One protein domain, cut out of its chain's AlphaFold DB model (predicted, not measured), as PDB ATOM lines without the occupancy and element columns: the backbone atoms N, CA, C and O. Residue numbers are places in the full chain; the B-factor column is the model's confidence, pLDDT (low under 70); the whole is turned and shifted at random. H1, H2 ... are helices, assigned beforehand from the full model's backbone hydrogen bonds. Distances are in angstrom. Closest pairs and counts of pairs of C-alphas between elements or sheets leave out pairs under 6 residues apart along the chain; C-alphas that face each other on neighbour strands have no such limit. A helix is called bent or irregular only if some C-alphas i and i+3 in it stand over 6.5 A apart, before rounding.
ATOM      1  N   GLU A  20      25.450 -12.979  16.034       80.19
ATOM      2  CA  GLU A  20      26.827 -13.121  16.495       80.19
ATOM      3  C   GLU A  20      26.964 -12.716  17.966       80.19
ATOM      4  O   GLU A  20      27.684 -13.378  18.713       80.19
ATOM      5  N   PHE A  21      26.218 -11.698  18.415       81.44
ATOM      6  CA  PHE A  21      26.191 -11.293  19.821       81.44
ATOM      7  C   PHE A  21      25.687 -12.434  20.713       81.44
ATOM      8  O   PHE A  21      26.348 -12.794  21.686       81.44
ATOM      9  N   TRP A  22      24.564 -13.060  20.353       83.94
ATOM     10  CA  TRP A  22      24.006 -14.180  21.119       83.94
ATOM     11  C   TRP A  22      24.881 -15.428  21.073       83.94
ATOM     12  O   TRP A  22      25.025 -16.105  22.088       83.94
ATOM     13  N   THR A  23      25.531 -15.692  19.939       84.81
ATOM     14  CA  THR A  23      26.542 -16.757  19.839       84.81
ATOM     15  C   THR A  23      27.672 -16.536  20.849       84.81
ATOM     16  O   THR A  23      28.068 -17.465  21.550       84.81
ATOM     17  N   VAL A  24      28.157 -15.295  20.980       85.00
ATOM     18  CA  VAL A  24      29.187 -14.932  21.964       85.00
ATOM     19  C   VAL A  24      28.677 -15.072  23.401       85.00
ATOM     20  O   VAL A  24      29.400 -15.604  24.243       85.00
ATOM     21  N   GLN A  25      27.446 -14.641  23.701       87.56
ATOM     22  CA  GLN A  25      26.889 -14.788  25.053       87.56
ATOM     23  C   GLN A  25      26.683 -16.254  25.442       87.56
ATOM     24  O   GLN A  25      27.026 -16.647  26.557       87.56
ATOM     25  N   LEU A  26      26.206 -17.085  24.514       89.38
ATOM     26  CA  LEU A  26      26.095 -18.524  24.730       89.38
ATOM     27  C   LEU A  26      27.469 -19.152  24.987       89.38
ATOM     28  O   LEU A  26      27.606 -19.976  25.888       89.38
ATOM     29  N   LEU A  27      28.499 -18.728  24.252       88.94
ATOM     30  CA  LEU A  27      29.862 -19.207  24.465       88.94
ATOM     31  C   LEU A  27      30.416 -18.774  25.832       88.94
ATOM     32  O   LEU A  27      31.067 -19.575  26.501       88.94
ATOM     33  N   ASN A  28      30.130 -17.547  26.285       88.44
ATOM     34  CA  ASN A  28      30.476 -17.091  27.637       88.44
ATOM     35  C   ASN A  28      29.820 -17.976  28.708       88.44
ATOM     36  O   ASN A  28      30.484 -18.383  29.662       88.44
ATOM     37  N   LEU A  29      28.539 -18.305  28.531       90.56
ATOM     38  CA  LEU A  29      27.791 -19.164  29.447       90.56
ATOM     39  C   LEU A  29      28.336 -20.600  29.459       90.56
ATOM     40  O   LEU A  29      28.576 -21.164  30.523       90.56
ATOM     41  N   GLN A  30      28.611 -21.175  28.286       91.25
ATOM     42  CA  GLN A  30      29.280 -22.474  28.175       91.25
ATOM     43  C   GLN A  30      30.647 -22.446  28.860       91.25
ATOM     44  O   GLN A  30      31.007 -23.372  29.581       91.25
ATOM     45  N   TYR A  31      31.416 -21.374  28.685       90.31
ATOM     46  CA  TYR A  31      32.709 -21.242  29.340       90.31
ATOM     47  C   TYR A  31      32.573 -21.216  30.865       90.31
ATOM     48  O   TYR A  31      33.335 -21.898  31.544       90.31
ATOM     49  N   PHE A  32      31.576 -20.511  31.407       91.12
ATOM     50  CA  PHE A  32      31.262 -20.552  32.836       91.12
ATOM     51  C   PHE A  32      30.919 -21.976  33.302       91.12
ATOM     52  O   PHE A  32      31.555 -22.488  34.225       91.12
ATOM     53  N   PHE A  33      29.996 -22.656  32.614       93.75
ATOM     54  CA  PHE A  33      29.598 -24.023  32.955       93.75
ATOM     55  C   PHE A  33      30.755 -25.020  32.887       93.75
ATOM     56  O   PHE A  33      30.890 -25.863  33.769       93.75
ATOM     57  N   LYS A  34      31.654 -24.892  31.904       94.06
ATOM     58  CA  LYS A  34      32.866 -25.717  31.819       94.06
ATOM     59  C   LYS A  34      33.664 -25.663  33.124       94.06
ATOM     60  O   LYS A  34      34.099 -26.707  33.603       94.06
ATOM     61  N   TYR A  35      33.882 -24.471  33.682       92.56
ATOM     62  CA  TYR A  35      34.634 -24.328  34.932       92.56
ATOM     63  C   TYR A  35      33.825 -24.755  36.150       92.56
ATOM     64  O   TYR A  35      34.388 -25.405  37.023       92.56
ATOM     65  N   TYR A  36      32.521 -24.480  36.178       94.31
ATOM     66  CA  TYR A  36      31.631 -24.988  37.222       94.31
ATOM     67  C   TYR A  36      31.727 -26.518  37.346       94.31
ATOM     68  O   TYR A  36      32.008 -27.038  38.426       94.31
ATOM     69  N   PHE A  37      31.582 -27.244  36.231       95.62
ATOM     70  CA  PHE A  37      31.659 -28.706  36.226       95.62
ATOM     71  C   PHE A  37      33.068 -29.218  36.533       95.62
ATOM     72  O   PHE A  37      33.216 -30.166  37.298       95.62
ATOM     73  N   LEU A  38      34.112 -28.570  36.003       94.00
ATOM     74  CA  LEU A  38      35.501 -28.925  36.308       94.00
ATOM     75  C   LEU A  38      35.810 -28.814  37.807       94.00
ATOM     76  O   LEU A  38      36.449 -29.694  38.374       94.00
ATOM     77  N   TYR A  39      35.382 -27.727  38.443       93.12
ATOM     78  CA  TYR A  39      35.628 -27.494  39.863       93.12
ATOM     79  C   TYR A  39      34.768 -28.390  40.748       93.12
ATOM     80  O   TYR A  39      35.269 -28.894  41.748       93.12
ATOM     81  N   SER A  40      33.531 -28.672  40.340       93.19
ATOM     82  CA  SER A  40      32.692 -29.672  41.011       93.19
ATOM     83  C   SER A  40      33.362 -31.050  40.987       93.19
ATOM     84  O   SER A  40      33.491 -31.684  42.029       93.19
ATOM     85  N   LEU A  41      33.902 -31.474  39.835       94.44
ATOM     86  CA  LEU A  41      34.681 -32.714  39.724       94.44
ATOM     87  C   LEU A  41      35.883 -32.738  40.663       94.44
ATOM     88  O   LEU A  41      36.095 -33.737  41.339       94.44
ATOM     89  N   GLN A  42      36.646 -31.644  40.738       90.31
ATOM     90  CA  GLN A  42      37.775 -31.548  41.666       90.31
ATOM     91  C   GLN A  42      37.327 -31.704  43.121       90.31
ATOM     92  O   GLN A  42      37.949 -32.457  43.862       90.31
ATOM     93  N   ILE A  43      36.236 -31.043  43.512       91.25
ATOM     94  CA  ILE A  43      35.665 -31.136  44.862       91.25
ATOM     95  C   ILE A  43      35.257 -32.571  45.187       91.25
ATOM     96  O   ILE A  43      35.608 -33.071  46.253       91.25
ATOM     97  N   TYR A  44      34.564 -33.252  44.274       92.25
ATOM     98  CA  TYR A  44      34.185 -34.649  44.471       92.25
ATOM     99  C   TYR A  44      35.412 -35.559  44.556       92.25
ATOM    100  O   TYR A  44      35.504 -36.372  45.465       92.25
ATOM    101  N   THR A  45      36.396 -35.388  43.672       89.31
ATOM    102  CA  THR A  45      37.647 -36.150  43.730       89.31
ATOM    103  C   THR A  45      38.369 -35.945  45.064       89.31
ATOM    104  O   THR A  45      38.767 -36.921  45.692       89.31
ATOM    105  N   PHE A  46      38.494 -34.705  45.544       89.00
ATOM    106  CA  PHE A  46      39.111 -34.419  46.843       89.00
ATOM    107  C   PHE A  46      38.319 -35.004  48.010       89.00
ATOM    108  O   PHE A  46      38.914 -35.612  48.893       89.00
ATOM    109  N   SER A  47      36.994 -34.863  47.998       89.19
ATOM    110  CA  SER A  47      36.116 -35.450  49.012       89.19
ATOM    111  C   SER A  47      36.273 -36.973  49.067       89.19
ATOM    112  O   SER A  47      36.465 -37.525  50.146       89.19
ATOM    113  N   PHE A  48      36.313 -37.644  47.912       88.81
ATOM    114  CA  PHE A  48      36.536 -39.087  47.829       88.81
ATOM    115  C   PHE A  48      37.887 -39.507  48.424       88.81
ATOM    116  O   PHE A  48      37.941 -40.434  49.227       88.81
ATOM    117  N   PHE A  49      38.973 -38.801  48.095       84.56
ATOM    118  CA  PHE A  49      40.291 -39.100  48.665       84.56
ATOM    119  C   PHE A  49      40.360 -38.851  50.176       84.56
ATOM    120  O   PHE A  49      41.015 -39.609  50.885       84.56
ATOM    121  N   LEU A  50      39.678 -37.820  50.681       84.12
ATOM    122  CA  LEU A  50      39.594 -37.566  52.121       84.12
ATOM    123  C   LEU A  50      38.798 -38.659  52.845       84.12
ATOM    124  O   LEU A  50      39.208 -39.083  53.923       84.12
ATOM    125  N   VAL A  51      37.711 -39.154  52.241       85.56
ATOM    126  CA  VAL A  51      36.973 -40.315  52.760       85.56
ATOM    127  C   VAL A  51      37.864 -41.556  52.790       85.56
ATOM    128  O   VAL A  51      37.931 -42.209  53.826       85.56
ATOM    129  N   LEU A  52      38.592 -41.837  51.705       82.94
ATOM    130  CA  LEU A  52      39.536 -42.958  51.635       82.94
ATOM    131  C   LEU A  52      40.565 -42.884  52.770       82.94
ATOM    132  O   LEU A  52      40.689 -43.829  53.543       82.94
ATOM    133  N   CYS A  53      41.195 -41.722  52.965       77.31
ATOM    134  CA  CYS A  53      42.144 -41.521  54.062       77.31
ATOM    135  C   CYS A  53      41.492 -41.708  55.443       77.31
ATOM    136  O   CYS A  53      42.142 -42.190  56.366       77.31
ATOM    137  N   LYS A  54      40.228 -41.304  55.629       79.56
ATOM    138  CA  LYS A  54      39.523 -41.470  56.909       79.56
ATOM    139  C   LYS A  54      39.243 -42.946  57.202       79.56
ATOM    140  O   LYS A  54      39.549 -43.413  58.298       79.56
ATOM    141  N   VAL A  55      38.653 -43.653  56.242       79.56
ATOM    142  CA  VAL A  55      38.230 -45.054  56.392       79.56
ATOM    143  C   VAL A  55      39.445 -45.967  56.575       79.56
ATOM    144  O   VAL A  55      39.439 -46.834  57.447       79.56
ATOM    145  N   GLU A  56      40.523 -45.737  55.821       74.56
ATOM    146  CA  GLU A  56      41.765 -46.508  55.957       74.56
ATOM    147  C   GLU A  56      42.460 -46.257  57.305       74.56
ATOM    148  O   GLU A  56      42.848 -47.219  57.971       74.56
ATOM    149  N   ASN A  57      42.495 -45.010  57.794       70.25
ATOM    150  CA  ASN A  57      43.028 -44.714  59.128       70.25
ATOM    151  C   ASN A  57      42.183 -45.329  60.260       70.25
ATOM    152  O   ASN A  57      42.732 -45.782  61.263       70.25
ATOM    153  N   GLN A  58      40.854 -45.384  60.126       69.56
ATOM    154  CA  GLN A  58      40.003 -46.076  61.105       69.56
ATOM    155  C   GLN A  58      40.267 -47.587  61.120       69.56
ATOM    156  O   GLN A  58      40.341 -48.190  62.191       69.56
ATOM    157  N   HIS A  59      40.485 -48.194  59.952       63.28
ATOM    158  CA  HIS A  59      40.893 -49.593  59.857       63.28
ATOM    159  C   HIS A  59      42.300 -49.840  60.414       63.28
ATOM    160  O   HIS A  59      42.525 -50.866  61.059       63.28
ATOM    161  N   SER A  60      43.249 -48.926  60.206       57.28
ATOM    162  CA  SER A  60      44.618 -49.081  60.699       57.28
ATOM    163  C   SER A  60      44.718 -48.913  62.214       57.28
ATOM    164  O   SER A  60      45.454 -49.676  62.817       57.28
ATOM    165  N   LEU A  61      43.908 -48.051  62.844       54.09
ATOM    166  CA  LEU A  61      43.798 -47.907  64.309       54.09
ATOM    167  C   LEU A  61      43.317 -49.179  65.033       54.09
ATOM    168  O   LEU A  61      43.595 -49.347  66.217       54.09
ATOM    169  N   THR A  62      42.615 -50.085  64.342       53.31
ATOM    170  CA  THR A  62      42.255 -51.411  64.891       53.31
ATOM    171  C   THR A  62      43.393 -52.436  64.820       53.31
ATOM    172  O   THR A  62      43.292 -53.514  65.403       53.31
ATOM    173  N   LYS A  63      44.495 -52.107  64.136       51.91
ATOM    174  CA  LYS A  63      45.758 -52.851  64.153       51.91
ATOM    175  C   LYS A  63      46.764 -52.032  64.969       51.91
ATOM    176  O   LYS A  63      46.802 -50.818  64.858       51.91
ATOM    177  N   GLU A  64      47.585 -52.658  65.806       49.81
ATOM    178  CA  GLU A  64      48.583 -51.970  66.650       49.81
ATOM    179  C   GLU A  64      49.750 -51.369  65.831       49.81
ATOM    180  O   GLU A  64      50.910 -51.747  65.985       49.81
ATOM    181  N   VAL A  65      49.471 -50.446  64.914       51.19
ATOM    182  CA  VAL A  65      50.484 -49.717  64.151       51.19
ATOM    183  C   VAL A  65      50.520 -48.290  64.683       51.19
ATOM    184  O   VAL A  65      49.495 -47.617  64.762       51.19
ATOM    185  N   ALA A  66      51.705 -47.846  65.104       49.00
ATOM    186  CA  ALA A  66      51.915 -46.537  65.712       49.00
ATOM    187  C   ALA A  66      51.306 -45.400  64.855       49.00
ATOM    188  O   ALA A  66      51.444 -45.427  63.632       49.00
ATOM    189  N   PRO A  67      50.709 -44.358  65.470       48.25
ATOM    190  CA  PRO A  67      49.964 -43.294  64.781       48.25
ATOM    191  C   PRO A  67      50.868 -42.275  64.052       48.25
ATOM    192  O   PRO A  67      50.514 -41.110  63.877       48.25
ATOM    193  N   GLY A  68      52.072 -42.684  63.655       46.25
ATOM    194  CA  GLY A  68      53.084 -41.828  63.054       46.25
ATOM    195  C   GLY A  68      53.074 -41.916  61.533       46.25
ATOM    196  O   GLY A  68      53.590 -42.874  60.971       46.25
ATOM    197  N   LEU A  69      52.572 -40.869  60.877       52.91
ATOM    198  CA  LEU A  69      52.871 -40.548  59.476       52.91
ATOM    199  C   LEU A  69      52.505 -41.645  58.447       52.91
ATOM    200  O   LEU A  69      53.317 -42.021  57.600       52.91
ATOM    201  N   THR A  70      51.268 -42.145  58.472       63.50
ATOM    202  CA  THR A  70      50.762 -42.994  57.381       63.50
ATOM    203  C   THR A  70      50.721 -42.201  56.065       63.50
ATOM    204  O   THR A  70      50.462 -40.993  56.053       63.50
ATOM    205  N   THR A  71      50.980 -42.865  54.932       63.66
ATOM    206  CA  THR A  71      50.911 -42.274  53.577       63.66
ATOM    207  C   THR A  71      49.583 -41.538  53.340       63.66
ATOM    208  O   THR A  71      49.544 -40.495  52.689       63.66
ATOM    209  N   GLU A  72      48.505 -42.039  53.942       64.31
ATOM    210  CA  GLU A  72      47.158 -41.462  53.954       64.31
ATOM    211  C   GLU A  72      47.088 -40.112  54.680       64.31
ATOM    212  O   GLU A  72      46.526 -39.153  54.151       64.31
ATOM    213  N   GLY A  73      47.702 -39.985  55.863       64.75
ATOM    214  CA  GLY A  73      47.767 -38.716  56.596       64.75
ATOM    215  C   GLY A  73      48.526 -37.633  55.822       64.75
ATOM    216  O   GLY A  73      48.114 -36.471  55.796       64.75
ATOM    217  N   ILE A  74      49.591 -38.024  55.113       68.56
ATOM    218  CA  ILE A  74      50.346 -37.130  54.225       68.56
ATOM    219  C   ILE A  74      49.487 -36.704  53.023       68.56
ATOM    220  O   ILE A  74      49.484 -35.524  52.670       68.56
ATOM    221  N   MET A  75      48.724 -37.624  52.417       70.81
ATOM    222  CA  MET A  75      47.804 -37.296  51.320       70.81
ATOM    223  C   MET A  75      46.685 -36.351  51.763       70.81
ATOM    224  O   MET A  75      46.432 -35.351  51.088       70.81
ATOM    225  N   ALA A  76      46.051 -36.614  52.907       70.81
ATOM    226  CA  ALA A  76      45.011 -35.749  53.454       70.81
ATOM    227  C   ALA A  76      45.552 -34.338  53.733       70.81
ATOM    228  O   ALA A  76      44.953 -33.347  53.307       70.81
ATOM    229  N   PHE A  77      46.731 -34.236  54.356       73.25
ATOM    230  CA  PHE A  77      47.405 -32.956  54.566       73.25
ATOM    231  C   PHE A  77      47.729 -32.252  53.243       73.25
ATOM    232  O   PHE A  77      47.468 -31.060  53.112       73.25
ATOM    233  N   ALA A  78      48.237 -32.971  52.236       77.06
ATOM    234  CA  ALA A  78      48.543 -32.404  50.924       77.06
ATOM    235  C   ALA A  78      47.290 -31.871  50.208       77.06
ATOM    236  O   ALA A  78      47.343 -30.801  49.599       77.06
ATOM    237  N   ILE A  79      46.154 -32.569  50.309       78.94
ATOM    238  CA  ILE A  79      44.870 -32.134  49.738       78.94
ATOM    239  C   ILE A  79      44.373 -30.868  50.441       78.94
ATOM    240  O   ILE A  79      44.030 -29.888  49.777       78.94
ATOM    241  N   VAL A  80      44.378 -30.848  51.776       79.38
ATOM    242  CA  VAL A  80      43.964 -29.668  52.553       79.38
ATOM    243  C   VAL A  80      44.898 -28.489  52.278       79.38
ATOM    244  O   VAL A  80      44.429 -27.392  51.975       79.38
ATOM    245  N   ALA A  81      46.213 -28.713  52.282       77.88
ATOM    246  CA  ALA A  81      47.208 -27.704  51.936       77.88
ATOM    247  C   ALA A  81      47.017 -27.184  50.505       77.88
ATOM    248  O   ALA A  81      47.146 -25.983  50.280       77.88
ATOM    249  N   TYR A  82      46.648 -28.039  49.545       80.62
ATOM    250  CA  TYR A  82      46.329 -27.625  48.178       80.62
ATOM    251  C   TYR A  82      45.085 -26.730  48.117       80.62
ATOM    252  O   TYR A  82      45.097 -25.712  47.420       80.62
ATOM    253  N   ILE A  83      44.024 -27.071  48.855       77.75
ATOM    254  CA  ILE A  83      42.801 -26.261  48.938       77.75
ATOM    255  C   ILE A  83      43.112 -24.896  49.568       77.75
ATOM    256  O   ILE A  83      42.733 -23.865  49.008       77.75
ATOM    257  N   VAL A  84      43.857 -24.876  50.677       78.00
ATOM    258  CA  VAL A  84      44.280 -23.643  51.358       78.00
ATOM    259  C   VAL A  84      45.202 -22.813  50.465       78.00
ATOM    260  O   VAL A  84      44.987 -21.615  50.316       78.00
ATOM    261  N   TYR A  85      46.176 -23.433  49.795       78.62
ATOM    262  CA  TYR A  85      47.048 -22.763  48.831       78.62
ATOM    263  C   TYR A  85      46.238 -22.126  47.700       78.62
ATOM    264  O   TYR A  85      46.405 -20.944  47.413       78.62
ATOM    265  N   ARG A  86      45.293 -22.862  47.101       72.25
ATOM    266  CA  ARG A  86      44.360 -22.334  46.092       72.25
ATOM    267  C   ARG A  86      43.544 -21.152  46.622       72.25
ATOM    268  O   ARG A  86      43.329 -20.201  45.869       72.25
ATOM    269  N   ALA A  87      43.118 -21.195  47.884       70.50
ATOM    270  CA  ALA A  87      42.395 -20.112  48.548       70.50
ATOM    271  C   ALA A  87      43.278 -18.877  48.832       70.50
ATOM    272  O   ALA A  87      42.863 -17.738  48.628       70.50
ATOM    273  N   LEU A  88      44.538 -19.066  49.212       72.06
ATOM    274  CA  LEU A  88      45.494 -17.965  49.370       72.06
ATOM    275  C   LEU A  88      45.881 -17.364  48.011       72.06
ATOM    276  O   LEU A  88      45.979 -16.146  47.854       72.06
ATOM    277  N   CYS A  89      45.992 -18.203  46.982       70.50
ATOM    278  CA  CYS A  89      46.208 -17.785  45.604       70.50
ATOM    279  C   CYS A  89      45.042 -16.992  45.004       70.50
ATOM    280  O   CYS A  89      45.187 -16.536  43.876       70.50
ATOM    281  N   MET A  90      43.920 -16.784  45.702       66.00
ATOM    282  CA  MET A  90      42.866 -15.860  45.256       66.00
ATOM    283  C   MET A  90      43.258 -14.404  45.430       66.00
ATOM    284  O   MET A  90      42.903 -13.564  44.602       66.00
ATOM    285  N   VAL A  91      44.036 -14.122  46.472       66.62
ATOM    286  CA  VAL A  91      44.465 -12.771  46.832       66.62
ATOM    287  C   VAL A  91      45.351 -12.185  45.729       66.62
ATOM    288  O   VAL A  91      45.193 -11.027  45.352       66.62
ATOM    289  N   VAL A  92      46.218 -13.003  45.124       69.12
ATOM    290  CA  VAL A  92      47.171 -12.569  44.089       69.12
ATOM    291  C   VAL A  92      46.471 -12.057  42.807       69.12
ATOM    292  O   VAL A  92      46.721 -10.917  42.413       69.12
ATOM    293  N   PRO A  93      45.564 -12.808  42.146       65.56
ATOM    294  CA  PRO A  93      44.743 -12.312  41.040       65.56
ATOM    295  C   PRO A  93      43.889 -11.097  41.405       65.56
ATOM    296  O   PRO A  93      43.732 -10.209  40.566       65.56
ATOM    297  N   PHE A  94      43.360 -11.046  42.634       67.88
ATOM    298  CA  PHE A  94      42.537  -9.934  43.111       67.88
ATOM    299  C   PHE A  94      43.354  -8.641  43.209       67.88
ATOM    300  O   PHE A  94      42.965  -7.627  42.638       67.88
ATOM    301  N   ILE A  95      44.546  -8.691  43.812       68.31
ATOM    302  CA  ILE A  95      45.497  -7.567  43.843       68.31
ATOM    303  C   ILE A  95      45.898  -7.167  42.417       68.31
ATOM    304  O   ILE A  95      45.916  -5.985  42.070       68.31
ATOM    305  N   HIS A  96      46.161  -8.145  41.547       66.56
ATOM    306  CA  HIS A  96      46.530  -7.887  40.159       66.56
ATOM    307  C   HIS A  96      45.437  -7.187  39.335       66.56
ATOM    308  O   HIS A  96      45.781  -6.556  38.331       66.56
ATOM    309  N   LEU A  97      44.153  -7.252  39.713       67.12
ATOM    310  CA  LEU A  97      43.094  -6.477  39.048       67.12
ATOM    311  C   LEU A  97      43.269  -4.968  39.235       67.12
ATOM    312  O   LEU A  97      43.014  -4.219  38.292       67.12
ATOM    313  N   PHE A  98      43.736  -4.536  40.408       66.12
ATOM    314  CA  PHE A  98      43.918  -3.122  40.746       66.12
ATOM    315  C   PHE A  98      45.186  -2.513  40.132       66.12
ATOM    316  O   PHE A  98      45.309  -1.293  40.027       66.12
ATOM    317  N   ILE A  99      46.117  -3.346  39.656       70.00
ATOM    318  CA  ILE A  99      47.329  -2.885  38.974       70.00
ATOM    319  C   ILE A  99      46.988  -2.528  37.520       70.00
ATOM    320  O   ILE A  99      46.722  -3.393  36.676       70.00
ATOM    321  N   ARG A 100      47.016  -1.227  37.212       51.59
ATOM    322  CA  ARG A 100      46.702  -0.678  35.885       51.59
ATOM    323  C   ARG A 100      47.734  -1.156  34.848       51.59
ATOM    324  O   ARG A 100      48.909  -0.810  34.906       51.59
ATOM    325  N   ARG A 101      47.286  -1.972  33.892       60.56
ATOM    326  CA  ARG A 101      48.038  -2.479  32.722       60.56
ATOM    327  C   ARG A 101      47.091  -2.564  31.517       60.56
ATOM    328  O   ARG A 101      45.888  -2.407  31.709       60.56
ATOM    329  N   SER A 102      47.621  -2.838  30.319       63.22
ATOM    330  CA  SER A 102      46.882  -2.918  29.040       63.22
ATOM    331  C   SER A 102      45.502  -3.601  29.124       63.22
ATOM    332  O   SER A 102      45.312  -4.546  29.898       63.22
ATOM    333  N   GLU A 103      44.546  -3.150  28.296       62.00
ATOM    334  CA  GLU A 103      43.172  -3.692  28.225       62.00
ATOM    335  C   GLU A 103      43.134  -5.210  27.991       62.00
ATOM    336  O   GLU A 103      42.322  -5.924  28.581       62.00
ATOM    337  N   GLU A 104      44.038  -5.733  27.164       60.59
ATOM    338  CA  GLU A 104      44.115  -7.170  26.883       60.59
ATOM    339  C   GLU A 104      44.582  -7.963  28.111       60.59
ATOM    340  O   GLU A 104      44.056  -9.040  28.405       60.59
ATOM    341  N   GLY A 105      45.482  -7.381  28.910       66.56
ATOM    342  CA  GLY A 105      45.867  -7.930  30.204       66.56
ATOM    343  C   GLY A 105      44.728  -7.891  31.227       66.56
ATOM    344  O   GLY A 105      44.661  -8.771  32.082       66.56
ATOM    345  N   PHE A 106      43.819  -6.914  31.147       72.12
ATOM    346  CA  PHE A 106      42.689  -6.798  32.073       72.12
ATOM    347  C   PHE A 106      41.702  -7.960  31.927       72.12
ATOM    348  O   PHE A 106      41.366  -8.589  32.927       72.12
ATOM    349  N   LYS A 107      41.308  -8.327  30.699       71.94
ATOM    350  CA  LYS A 107      40.379  -9.452  30.465       71.94
ATOM    351  C   LYS A 107      40.922 -10.780  30.997       71.94
ATOM    352  O   LYS A 107      40.212 -11.509  31.681       71.94
ATOM    353  N   ALA A 108      42.199 -11.067  30.744       73.00
ATOM    354  CA  ALA A 108      42.845 -12.282  31.242       73.00
ATOM    355  C   ALA A 108      42.967 -12.310  32.777       73.00
ATOM    356  O   ALA A 108      42.957 -13.383  33.383       73.00
ATOM    357  N   ARG A 109      43.100 -11.144  33.423       76.06
ATOM    358  CA  ARG A 109      43.071 -11.026  34.890       76.06
ATOM    359  C   ARG A 109      41.658 -11.221  35.434       76.06
ATOM    360  O   ARG A 109      41.482 -12.041  36.326       76.06
ATOM    361  N   LEU A 110      40.662 -10.561  34.846       80.19
ATOM    362  CA  LEU A 110      39.253 -10.703  35.220       80.19
ATOM    363  C   LEU A 110      38.775 -12.151  35.090       80.19
ATOM    364  O   LEU A 110      38.173 -12.677  36.018       80.19
ATOM    365  N   CYS A 111      39.115 -12.827  33.990       81.69
ATOM    366  CA  CYS A 111      38.808 -14.244  33.806       81.69
ATOM    367  C   CYS A 111      39.414 -15.112  34.917       81.69
ATOM    368  O   CYS A 111      38.736 -15.994  35.437       81.69
ATOM    369  N   ARG A 112      40.673 -14.859  35.302       80.38
ATOM    370  CA  ARG A 112      41.323 -15.575  36.410       80.38
ATOM    371  C   ARG A 112      40.637 -15.308  37.742       80.38
ATOM    372  O   ARG A 112      40.465 -16.242  38.510       80.38
ATOM    373  N   VAL A 113      40.224 -14.071  38.009       83.31
ATOM    374  CA  VAL A 113      39.482 -13.748  39.234       83.31
ATOM    375  C   VAL A 113      38.144 -14.471  39.260       83.31
ATOM    376  O   VAL A 113      37.880 -15.173  40.222       83.31
ATOM    377  N   LEU A 114      37.352 -14.400  38.188       85.00
ATOM    378  CA  LEU A 114      36.059 -15.085  38.111       85.00
ATOM    379  C   LEU A 114      36.188 -16.603  38.291       85.00
ATOM    380  O   LEU A 114      35.415 -17.199  39.033       85.00
ATOM    381  N   GLN A 115      37.178 -17.223  37.648       86.06
ATOM    382  CA  GLN A 115      37.476 -18.649  37.804       86.06
ATOM    383  C   GLN A 115      37.815 -19.006  39.252       86.06
ATOM    384  O   GLN A 115      37.270 -19.949  39.817       86.06
ATOM    385  N   THR A 116      38.698 -18.227  39.862       83.00
ATOM    386  CA  THR A 116      39.155 -18.466  41.225       83.00
ATOM    387  C   THR A 116      38.049 -18.209  42.256       83.00
ATOM    388  O   THR A 116      37.856 -19.027  43.151       83.00
ATOM    389  N   SER A 117      37.250 -17.151  42.085       86.25
ATOM    390  CA  SER A 117      36.064 -16.870  42.901       86.25
ATOM    391  C   SER A 117      35.001 -17.960  42.769       86.25
ATOM    392  O   SER A 117      34.413 -18.356  43.770       86.25
ATOM    393  N   LEU A 118      34.780 -18.482  41.558       90.00
ATOM    394  CA  LEU A 118      33.866 -19.601  41.338       90.00
ATOM    395  C   LEU A 118      34.339 -20.851  42.086       90.00
ATOM    396  O   LEU A 118      33.545 -21.470  42.785       90.00
ATOM    397  N   TYR A 119      35.624 -21.198  41.981       87.81
ATOM    398  CA  TYR A 119      36.189 -22.323  42.729       87.81
ATOM    399  C   TYR A 119      35.993 -22.151  44.241       87.81
ATOM    400  O   TYR A 119      35.527 -23.075  44.899       87.81
ATOM    401  N   PHE A 120      36.276 -20.960  44.783       86.31
ATOM    402  CA  PHE A 120      36.058 -20.663  46.205       86.31
ATOM    403  C   PHE A 120      34.626 -20.897  46.634       86.31
ATOM    404  O   PHE A 120      34.367 -21.569  47.626       86.31
ATOM    405  N   TYR A 121      33.707 -20.313  45.869       89.88
ATOM    406  CA  TYR A 121      32.294 -20.365  46.154       89.88
ATOM    407  C   TYR A 121      31.830 -21.818  46.212       89.88
ATOM    408  O   TYR A 121      31.176 -22.208  47.175       89.88
ATOM    409  N   LEU A 122      32.245 -22.642  45.246       91.81
ATOM    410  CA  LEU A 122      31.917 -24.066  45.233       91.81
ATOM    411  C   LEU A 122      32.545 -24.823  46.407       91.81
ATOM    412  O   LEU A 122      31.876 -25.662  46.995       91.81
ATOM    413  N   VAL A 123      33.790 -24.523  46.786       88.00
ATOM    414  CA  VAL A 123      34.438 -25.162  47.944       88.00
ATOM    415  C   VAL A 123      33.698 -24.834  49.243       88.00
ATOM    416  O   VAL A 123      33.390 -25.745  50.002       88.00
ATOM    417  N   VAL A 124      33.377 -23.559  49.485       86.50
ATOM    418  CA  VAL A 124      32.729 -23.098  50.727       86.50
ATOM    419  C   VAL A 124      31.275 -23.562  50.829       86.50
ATOM    420  O   VAL A 124      30.793 -23.830  51.924       86.50
ATOM    421  N   THR A 125      30.569 -23.662  49.701       89.44
ATOM    422  CA  THR A 125      29.165 -24.108  49.671       89.44
ATOM    423  C   THR A 125      29.008 -25.624  49.539       89.44
ATOM    424  O   THR A 125      27.890 -26.129  49.641       89.44
ATOM    425  N   SER A 126      30.097 -26.368  49.324       89.44
ATOM    426  CA  SER A 126      30.039 -27.819  49.158       89.44
ATOM    427  C   SER A 126      29.732 -28.520  50.476       89.44
ATOM    428  O   SER A 126      30.531 -28.515  51.413       89.44
ATOM    429  N   THR A 127      28.615 -29.243  50.509       90.00
ATOM    430  CA  THR A 127      28.276 -30.144  51.615       90.00
ATOM    431  C   THR A 127      29.272 -31.298  51.738       90.00
ATOM    432  O   THR A 127      29.524 -31.766  52.840       90.00
ATOM    433  N   TYR A 128      29.903 -31.723  50.638       88.25
ATOM    434  CA  TYR A 128      30.833 -32.861  50.589       88.25
ATOM    435  C   TYR A 128      32.246 -32.551  51.101       88.25
ATOM    436  O   TYR A 128      33.086 -33.446  51.172       88.25
ATOM    437  N   LEU A 129      32.528 -31.287  51.425       85.00
ATOM    438  CA  LEU A 129      33.760 -30.863  52.101       85.00
ATOM    439  C   LEU A 129      33.498 -30.404  53.544       85.00
ATOM    440  O   LEU A 129      34.392 -29.858  54.187       85.00
ATOM    441  N   SER A 130      32.281 -30.601  54.054       85.06
ATOM    442  CA  SER A 130      31.917 -30.220  55.418       85.06
ATOM    443  C   SER A 130      32.373 -31.263  56.440       85.06
ATOM    444  O   SER A 130      32.400 -32.460  56.148       85.06
ATOM    445  N   GLY A 131      32.688 -30.817  57.661       79.44
ATOM    446  CA  GLY A 131      33.007 -31.722  58.771       79.44
ATOM    447  C   GLY A 131      31.874 -32.710  59.056       79.44
ATOM    448  O   GLY A 131      32.127 -33.899  59.181       79.44
ATOM    449  N   THR A 132      30.619 -32.249  59.007       85.31
ATOM    450  CA  THR A 132      29.430 -33.090  59.225       85.31
ATOM    451  C   THR A 132      29.291 -34.210  58.198       85.31
ATOM    452  O   THR A 132      28.901 -35.318  58.559       85.31
ATOM    453  N   TYR A 133      29.629 -33.951  56.929       87.31
ATOM    454  CA  TYR A 133      29.686 -35.001  55.916       87.31
ATOM    455  C   TYR A 133      30.733 -36.045  56.288       87.31
ATOM    456  O   TYR A 133      30.405 -37.223  56.368       87.31
ATOM    457  N   PHE A 134      31.969 -35.629  56.576       83.81
ATOM    458  CA  PHE A 134      33.017 -36.585  56.918       83.81
ATOM    459  C   PHE A 134      32.699 -37.353  58.192       83.81
ATOM    460  O   PHE A 134      32.896 -38.559  58.191       83.81
ATOM    461  N   ASP A 135      32.176 -36.715  59.239       83.00
ATOM    462  CA  ASP A 135      31.797 -37.362  60.500       83.00
ATOM    463  C   ASP A 135      30.784 -38.490  60.290       83.00
ATOM    464  O   ASP A 135      30.920 -39.533  60.921       83.00
ATOM    465  N   SER A 136      29.854 -38.326  59.341       86.31
ATOM    466  CA  SER A 136      28.828 -39.328  59.016       86.31
ATOM    467  C   SER A 136      29.333 -40.573  58.272       86.31
ATOM    468  O   SER A 136      28.602 -41.554  58.181       86.31
ATOM    469  N   ILE A 137      30.562 -40.553  57.745       86.56
ATOM    470  CA  ILE A 137      31.135 -41.662  56.970       86.56
ATOM    471  C   ILE A 137      32.016 -42.539  57.867       86.56
ATOM    472  O   ILE A 137      33.044 -42.070  58.366       86.56
ATOM    473  N   HIS A 138      31.656 -43.811  58.038       83.94
ATOM    474  CA  HIS A 138      32.454 -44.816  58.756       83.94
ATOM    475  C   HIS A 138      32.979 -45.922  57.830       83.94
ATOM    476  O   HIS A 138      33.977 -46.573  58.129       83.94
ATOM    477  N   SER A 139      32.332 -46.111  56.685       84.69
ATOM    478  CA  SER A 139      32.656 -47.090  55.655       84.69
ATOM    479  C   SER A 139      32.366 -46.522  54.262       84.69
ATOM    480  O   SER A 139      31.703 -45.495  54.115       84.69
ATOM    481  N   TYR A 140      32.849 -47.188  53.211       84.88
ATOM    482  CA  TYR A 140      32.566 -46.773  51.831       84.88
ATOM    483  C   TYR A 140      31.076 -46.855  51.468       84.88
ATOM    484  O   TYR A 140      30.623 -46.090  50.617       84.88
ATOM    485  N   ASP A 141      30.316 -47.727  52.134       87.38
ATOM    486  CA  ASP A 141      28.878 -47.904  51.904       87.38
ATOM    487  C   ASP A 141      28.048 -46.723  52.436       87.38
ATOM    488  O   ASP A 141      26.927 -46.495  51.978       87.38
ATOM    489  N   ASP A 142      28.616 -45.917  53.342       88.44
ATOM    490  CA  ASP A 142      27.961 -44.722  53.884       88.44
ATOM    491  C   ASP A 142      27.983 -43.541  52.898       88.44
ATOM    492  O   ASP A 142      27.309 -42.529  53.111       88.44
ATOM    493  N   ILE A 143      28.754 -43.639  51.803       88.62
ATOM    494  CA  ILE A 143      28.834 -42.578  50.796       88.62
ATOM    495  C   ILE A 143      27.472 -42.464  50.090       88.62
ATOM    496  O   ILE A 143      27.037 -43.405  49.420       88.62
ATOM    497  N   PRO A 144      26.795 -41.299  50.145       90.25
ATOM    498  CA  PRO A 144      25.469 -41.153  49.560       90.25
ATOM    499  C   PRO A 144      25.484 -41.433  48.055       90.25
ATOM    500  O   PRO A 144      26.269 -40.831  47.325       90.25
ATOM    501  N   GLY A 145      24.547 -42.238  47.545       88.38
ATOM    502  CA  GLY A 145      24.455 -42.539  46.105       88.38
ATOM    503  C   GLY A 145      24.387 -41.293  45.204       88.38
ATOM    504  O   GLY A 145      24.923 -41.280  44.095       88.38
ATOM    505  N   ASN A 146      23.808 -40.197  45.713       92.31
ATOM    506  CA  ASN A 146      23.766 -38.910  45.017       92.31
ATOM    507  C   ASN A 146      25.169 -38.328  44.734       92.31
ATOM    508  O   ASN A 146      25.353 -37.642  43.735       92.31
ATOM    509  N   PHE A 147      26.172 -38.623  45.568       93.38
ATOM    510  CA  PHE A 147      27.560 -38.217  45.333       93.38
ATOM    511  C   PHE A 147      28.086 -38.774  44.003       93.38
ATOM    512  O   PHE A 147      28.555 -38.017  43.151       93.38
ATOM    513  N   TYR A 148      27.944 -40.086  43.786       92.25
ATOM    514  CA  TYR A 148      28.391 -40.745  42.557       92.25
ATOM    515  C   TYR A 148      27.605 -40.271  41.336       92.25
ATOM    516  O   TYR A 148      28.187 -40.025  40.278       92.25
ATOM    517  N   PHE A 149      26.291 -40.082  41.488       94.12
ATOM    518  CA  PHE A 149      25.451 -39.535  40.426       94.12
ATOM    519  C   PHE A 149      25.928 -38.141  39.992       94.12
ATOM    520  O   PHE A 149      26.188 -37.913  38.808       94.12
ATOM    521  N   LEU A 150      26.118 -37.222  40.943       94.06
ATOM    522  CA  LEU A 150      26.585 -35.865  40.657       94.06
ATOM    523  C   LEU A 150      28.008 -35.838  40.092       94.06
ATOM    524  O   LEU A 150      28.293 -35.016  39.216       94.06
ATOM    525  N   PHE A 151      28.880 -36.750  40.533       94.31
ATOM    526  CA  PHE A 151      30.213 -36.925  39.960       94.31
ATOM    527  C   PHE A 151      30.141 -37.274  38.470       94.31
ATOM    528  O   PHE A 151      30.735 -36.581  37.642       94.31
ATOM    529  N   VAL A 152      29.366 -38.302  38.113       95.25
ATOM    530  CA  VAL A 152      29.219 -38.765  36.725       95.25
ATOM    531  C   VAL A 152      28.567 -37.695  35.848       95.25
ATOM    532  O   VAL A 152      29.058 -37.410  34.755       95.25
ATOM    533  N   VAL A 153      27.502 -37.050  36.329       95.94
ATOM    534  CA  VAL A 153      26.838 -35.964  35.592       95.94
ATOM    535  C   VAL A 153      27.807 -34.805  35.354       95.94
ATOM    536  O   VAL A 153      27.942 -34.343  34.221       95.94
ATOM    537  N   SER A 154      28.547 -34.379  36.381       95.00
ATOM    538  CA  SER A 154      29.547 -33.313  36.248       95.00
ATOM    539  C   SER A 154      30.649 -33.686  35.259       95.00
ATOM    540  O   SER A 154      31.083 -32.840  34.476       95.00
ATOM    541  N   PHE A 155      31.062 -34.957  35.237       95.25
ATOM    542  CA  PHE A 155      32.040 -35.480  34.287       95.25
ATOM    543  C   PHE A 155      31.534 -35.333  32.851       95.25
ATOM    544  O   PHE A 155      32.175 -34.674  32.029       95.25
ATOM    545  N   ILE A 156      30.349 -35.870  32.557       96.94
ATOM    546  CA  ILE A 156      29.742 -35.812  31.221       96.94
ATOM    547  C   ILE A 156      29.544 -34.355  30.786       96.94
ATOM    548  O   ILE A 156      29.979 -33.960  29.700       96.94
ATOM    549  N   CYS A 157      28.950 -33.529  31.646       96.62
ATOM    550  CA  CYS A 157      28.682 -32.128  31.346       96.62
ATOM    551  C   CYS A 157      29.967 -31.327  31.092       96.62
ATOM    552  O   CYS A 157      29.993 -30.496  30.178       96.62
ATOM    553  N   TYR A 158      31.053 -31.594  31.825       95.62
ATOM    554  CA  TYR A 158      32.352 -30.968  31.572       95.62
ATOM    555  C   TYR A 158      32.865 -31.273  30.159       95.62
ATOM    556  O   TYR A 158      33.222 -30.347  29.421       95.62
ATOM    557  N   PHE A 159      32.874 -32.548  29.757       94.50
ATOM    558  CA  PHE A 159      33.374 -32.947  28.439       94.50
ATOM    559  C   PHE A 159      32.492 -32.440  27.299       94.50
ATOM    560  O   PHE A 159      33.029 -31.921  26.318       94.50
ATOM    561  N   LEU A 160      31.165 -32.498  27.443       94.62
ATOM    562  CA  LEU A 160      30.232 -31.947  26.454       94.62
ATOM    563  C   LEU A 160      30.441 -30.442  26.269       94.62
ATOM    564  O   LEU A 160      30.557 -29.951  25.144       94.62
ATOM    565  N   THR A 161      30.561 -29.701  27.371       92.56
ATOM    566  CA  THR A 161      30.753 -28.249  27.322       92.56
ATOM    567  C   THR A 161      32.109 -27.888  26.717       92.56
ATOM    568  O   THR A 161      32.196 -27.013  25.855       92.56
ATOM    569  N   LYS A 162      33.175 -28.601  27.106       91.38
ATOM    570  CA  LYS A 162      34.510 -28.447  26.513       91.38
ATOM    571  C   LYS A 162      34.483 -28.727  25.006       91.38
ATOM    572  O   LYS A 162      35.015 -27.923  24.246       91.38
ATOM    573  N   GLY A 163      33.845 -29.819  24.586       90.69
ATOM    574  CA  GLY A 163      33.709 -30.201  23.181       90.69
ATOM    575  C   GLY A 163      32.968 -29.152  22.352       90.69
ATOM    576  O   GLY A 163      33.448 -28.769  21.287       90.69
ATOM    577  N   ASN A 164      31.858 -28.617  22.869       90.88
ATOM    578  CA  ASN A 164      31.085 -27.565  22.204       90.88
ATOM    579  C   ASN A 164      31.889 -26.271  22.025       90.88
ATOM    580  O   ASN A 164      31.908 -25.713  20.926       90.88
ATOM    581  N   ILE A 165      32.611 -25.833  23.063       88.31
ATOM    582  CA  ILE A 165      33.489 -24.656  22.980       88.31
ATOM    583  C   ILE A 165      34.569 -24.881  21.919       88.31
ATOM    584  O   ILE A 165      34.747 -24.047  21.033       88.31
ATOM    585  N   THR A 166      35.275 -26.017  21.976       87.50
ATOM    586  CA  THR A 166      36.325 -26.350  21.004       87.50
ATOM    587  C   THR A 166      35.775 -26.377  19.581       87.50
ATOM    588  O   THR A 166      36.363 -25.757  18.700       87.50
ATOM    589  N   ARG A 167      34.617 -27.012  19.363       88.56
ATOM    590  CA  ARG A 167      33.951 -27.060  18.057       88.56
ATOM    591  C   ARG A 167      33.662 -25.660  17.518       88.56
ATOM    592  O   ARG A 167      33.939 -25.408  16.348       88.56
ATOM    593  N   GLN A 168      33.148 -24.752  18.349       86.81
ATOM    594  CA  GLN A 168      32.854 -23.382  17.925       86.81
ATOM    595  C   GLN A 168      34.121 -22.632  17.493       86.81
ATOM    596  O   GLN A 168      34.137 -21.997  16.440       86.81
ATOM    597  N   PHE A 169      35.203 -22.760  18.265       83.25
ATOM    598  CA  PHE A 169      36.502 -22.190  17.904       83.25
ATOM    599  C   PHE A 169      37.057 -22.784  16.604       83.25
ATOM    600  O   PHE A 169      37.592 -22.045  15.782       83.25
ATOM    601  N   THR A 170      36.891 -24.089  16.376       81.19
ATOM    602  CA  THR A 170      37.296 -24.735  15.119       81.19
ATOM    603  C   THR A 170      36.498 -24.225  13.918       81.19
ATOM    604  O   THR A 170      37.085 -24.024  12.859       81.19
ATOM    605  N   ILE A 171      35.189 -23.990  14.063       83.00
ATOM    606  CA  ILE A 171      34.356 -23.410  12.994       83.00
ATOM    607  C   ILE A 171      34.869 -22.015  12.632       83.00
ATOM    608  O   ILE A 171      35.167 -21.754  11.471       83.00
ATOM    609  N   TRP A 172      35.077 -21.152  13.629       79.19
ATOM    610  CA  TRP A 172      35.614 -19.812  13.393       79.19
ATOM    611  C   TRP A 172      37.018 -19.822  12.792       79.19
ATOM    612  O   TRP A 172      37.304 -19.002  11.930       79.19
ATOM    613  N   ALA A 173      37.882 -20.753  13.204       73.44
ATOM    614  CA  ALA A 173      39.210 -20.901  12.617       73.44
ATOM    615  C   ALA A 173      39.160 -21.306  11.137       73.44
ATOM    616  O   ALA A 173      39.980 -20.829  10.362       73.44
ATOM    617  N   ARG A 174      38.200 -22.153  10.738       73.94
ATOM    618  CA  ARG A 174      38.001 -22.557   9.333       73.94
ATOM    619  C   ARG A 174      37.480 -21.426   8.453       73.94
ATOM    620  O   ARG A 174      37.760 -21.420   7.265       73.94
TER     621      ARG A 174
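AT A GLANCE: This is residues 20 to 174 of the 283 residues of an uncharacterized protein of Enterococcus faecalis ATCC 6055 (UniProt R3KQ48). One very long helix, H1, makes the length of an elongated, loosely packed set of helices: H6 runs back side by side with it, while H2 leaves H1 near its last residues, H3 carries on away from it, and H4 folds back slantwise to reach H1 again near its middle. H4 and H1 splay apart towards residue 103, and the short H5, which follows H4 and precedes H6 along the chain, sits near H1 at Val 51. The printed part has 155 residues with six named helices, H1 to H6 in that order, and no named strand; the class is all helix. The whole is loose, with a radius of gyration of the C-alphas of 19.7 A and spans of 65 by 36 by 26 A.

IN THESE COORDINATES: H1, residues 20 to 61, begins at C-alpha 20 (26.827, -13.121, 16.495) and is 61.5 A long. H2 is residues 71 to 88, 25.3 A long, and H3 is residues 91 to 98. H4, residues 103 to 125, begins at C-alpha 103 (43.172, -3.692, 28.225) and is 32.8 A long. H5 is residues 131 to 135. H6, residues 145 to 174, is 44.0 A long and ends at C-alpha 174 (38.001, -22.557, 9.333). No helix is bent.

HOW THE PARTS SIT: H1 is the hub, touching three helices. With residues 46 to 57 alone it touches H2, closest at the C-alphas of Cys 53 and Glu 72, 5.0 A; this is a hairpin, opposite ways at a shallow tilt of 32 degrees, only just short of steep. H2 and H3 meet only through their link. H3 and H4 form a hairpin and touch at the C-alphas of Pro 93 and Val 113, 5.7 A, at a tilt of 36 degrees, only just steep. With residues 115 to 123 alone H4 touches H1, closest at the C-alphas of Tyr 39 and Tyr 119, 5.9 A, the same way at a steep tilt of 41 degrees. H1 and H5 are close but not clearly touching, with the C-alphas of Val 51 and Phe 134 6.8 A apart. H6 touches H1 opposite ways at a shallow tilt of 34.5 degrees, only just short of steep; the closest C-alphas, of Phe 37 and Ser 154, are 5.1 A apart. Among the pairs that stay apart are H1 and H3, and H4 and H6. Every O i to N i+4 pair is within hydrogen-bond range in H1, H2, H5 and H6; in H3 3 of 4 are, in H4 18 of 19.

THE WHOLE: The two C-alphas farthest apart, of Glu 20 and Glu 64, are 67.1 A apart. The printed part has no cut and no long link. Residues 61 to 66 and 99 to 104 stand free. The model's pLDDT is under 70 in residues 58 to 74, 90 to 98 and 100 to 105.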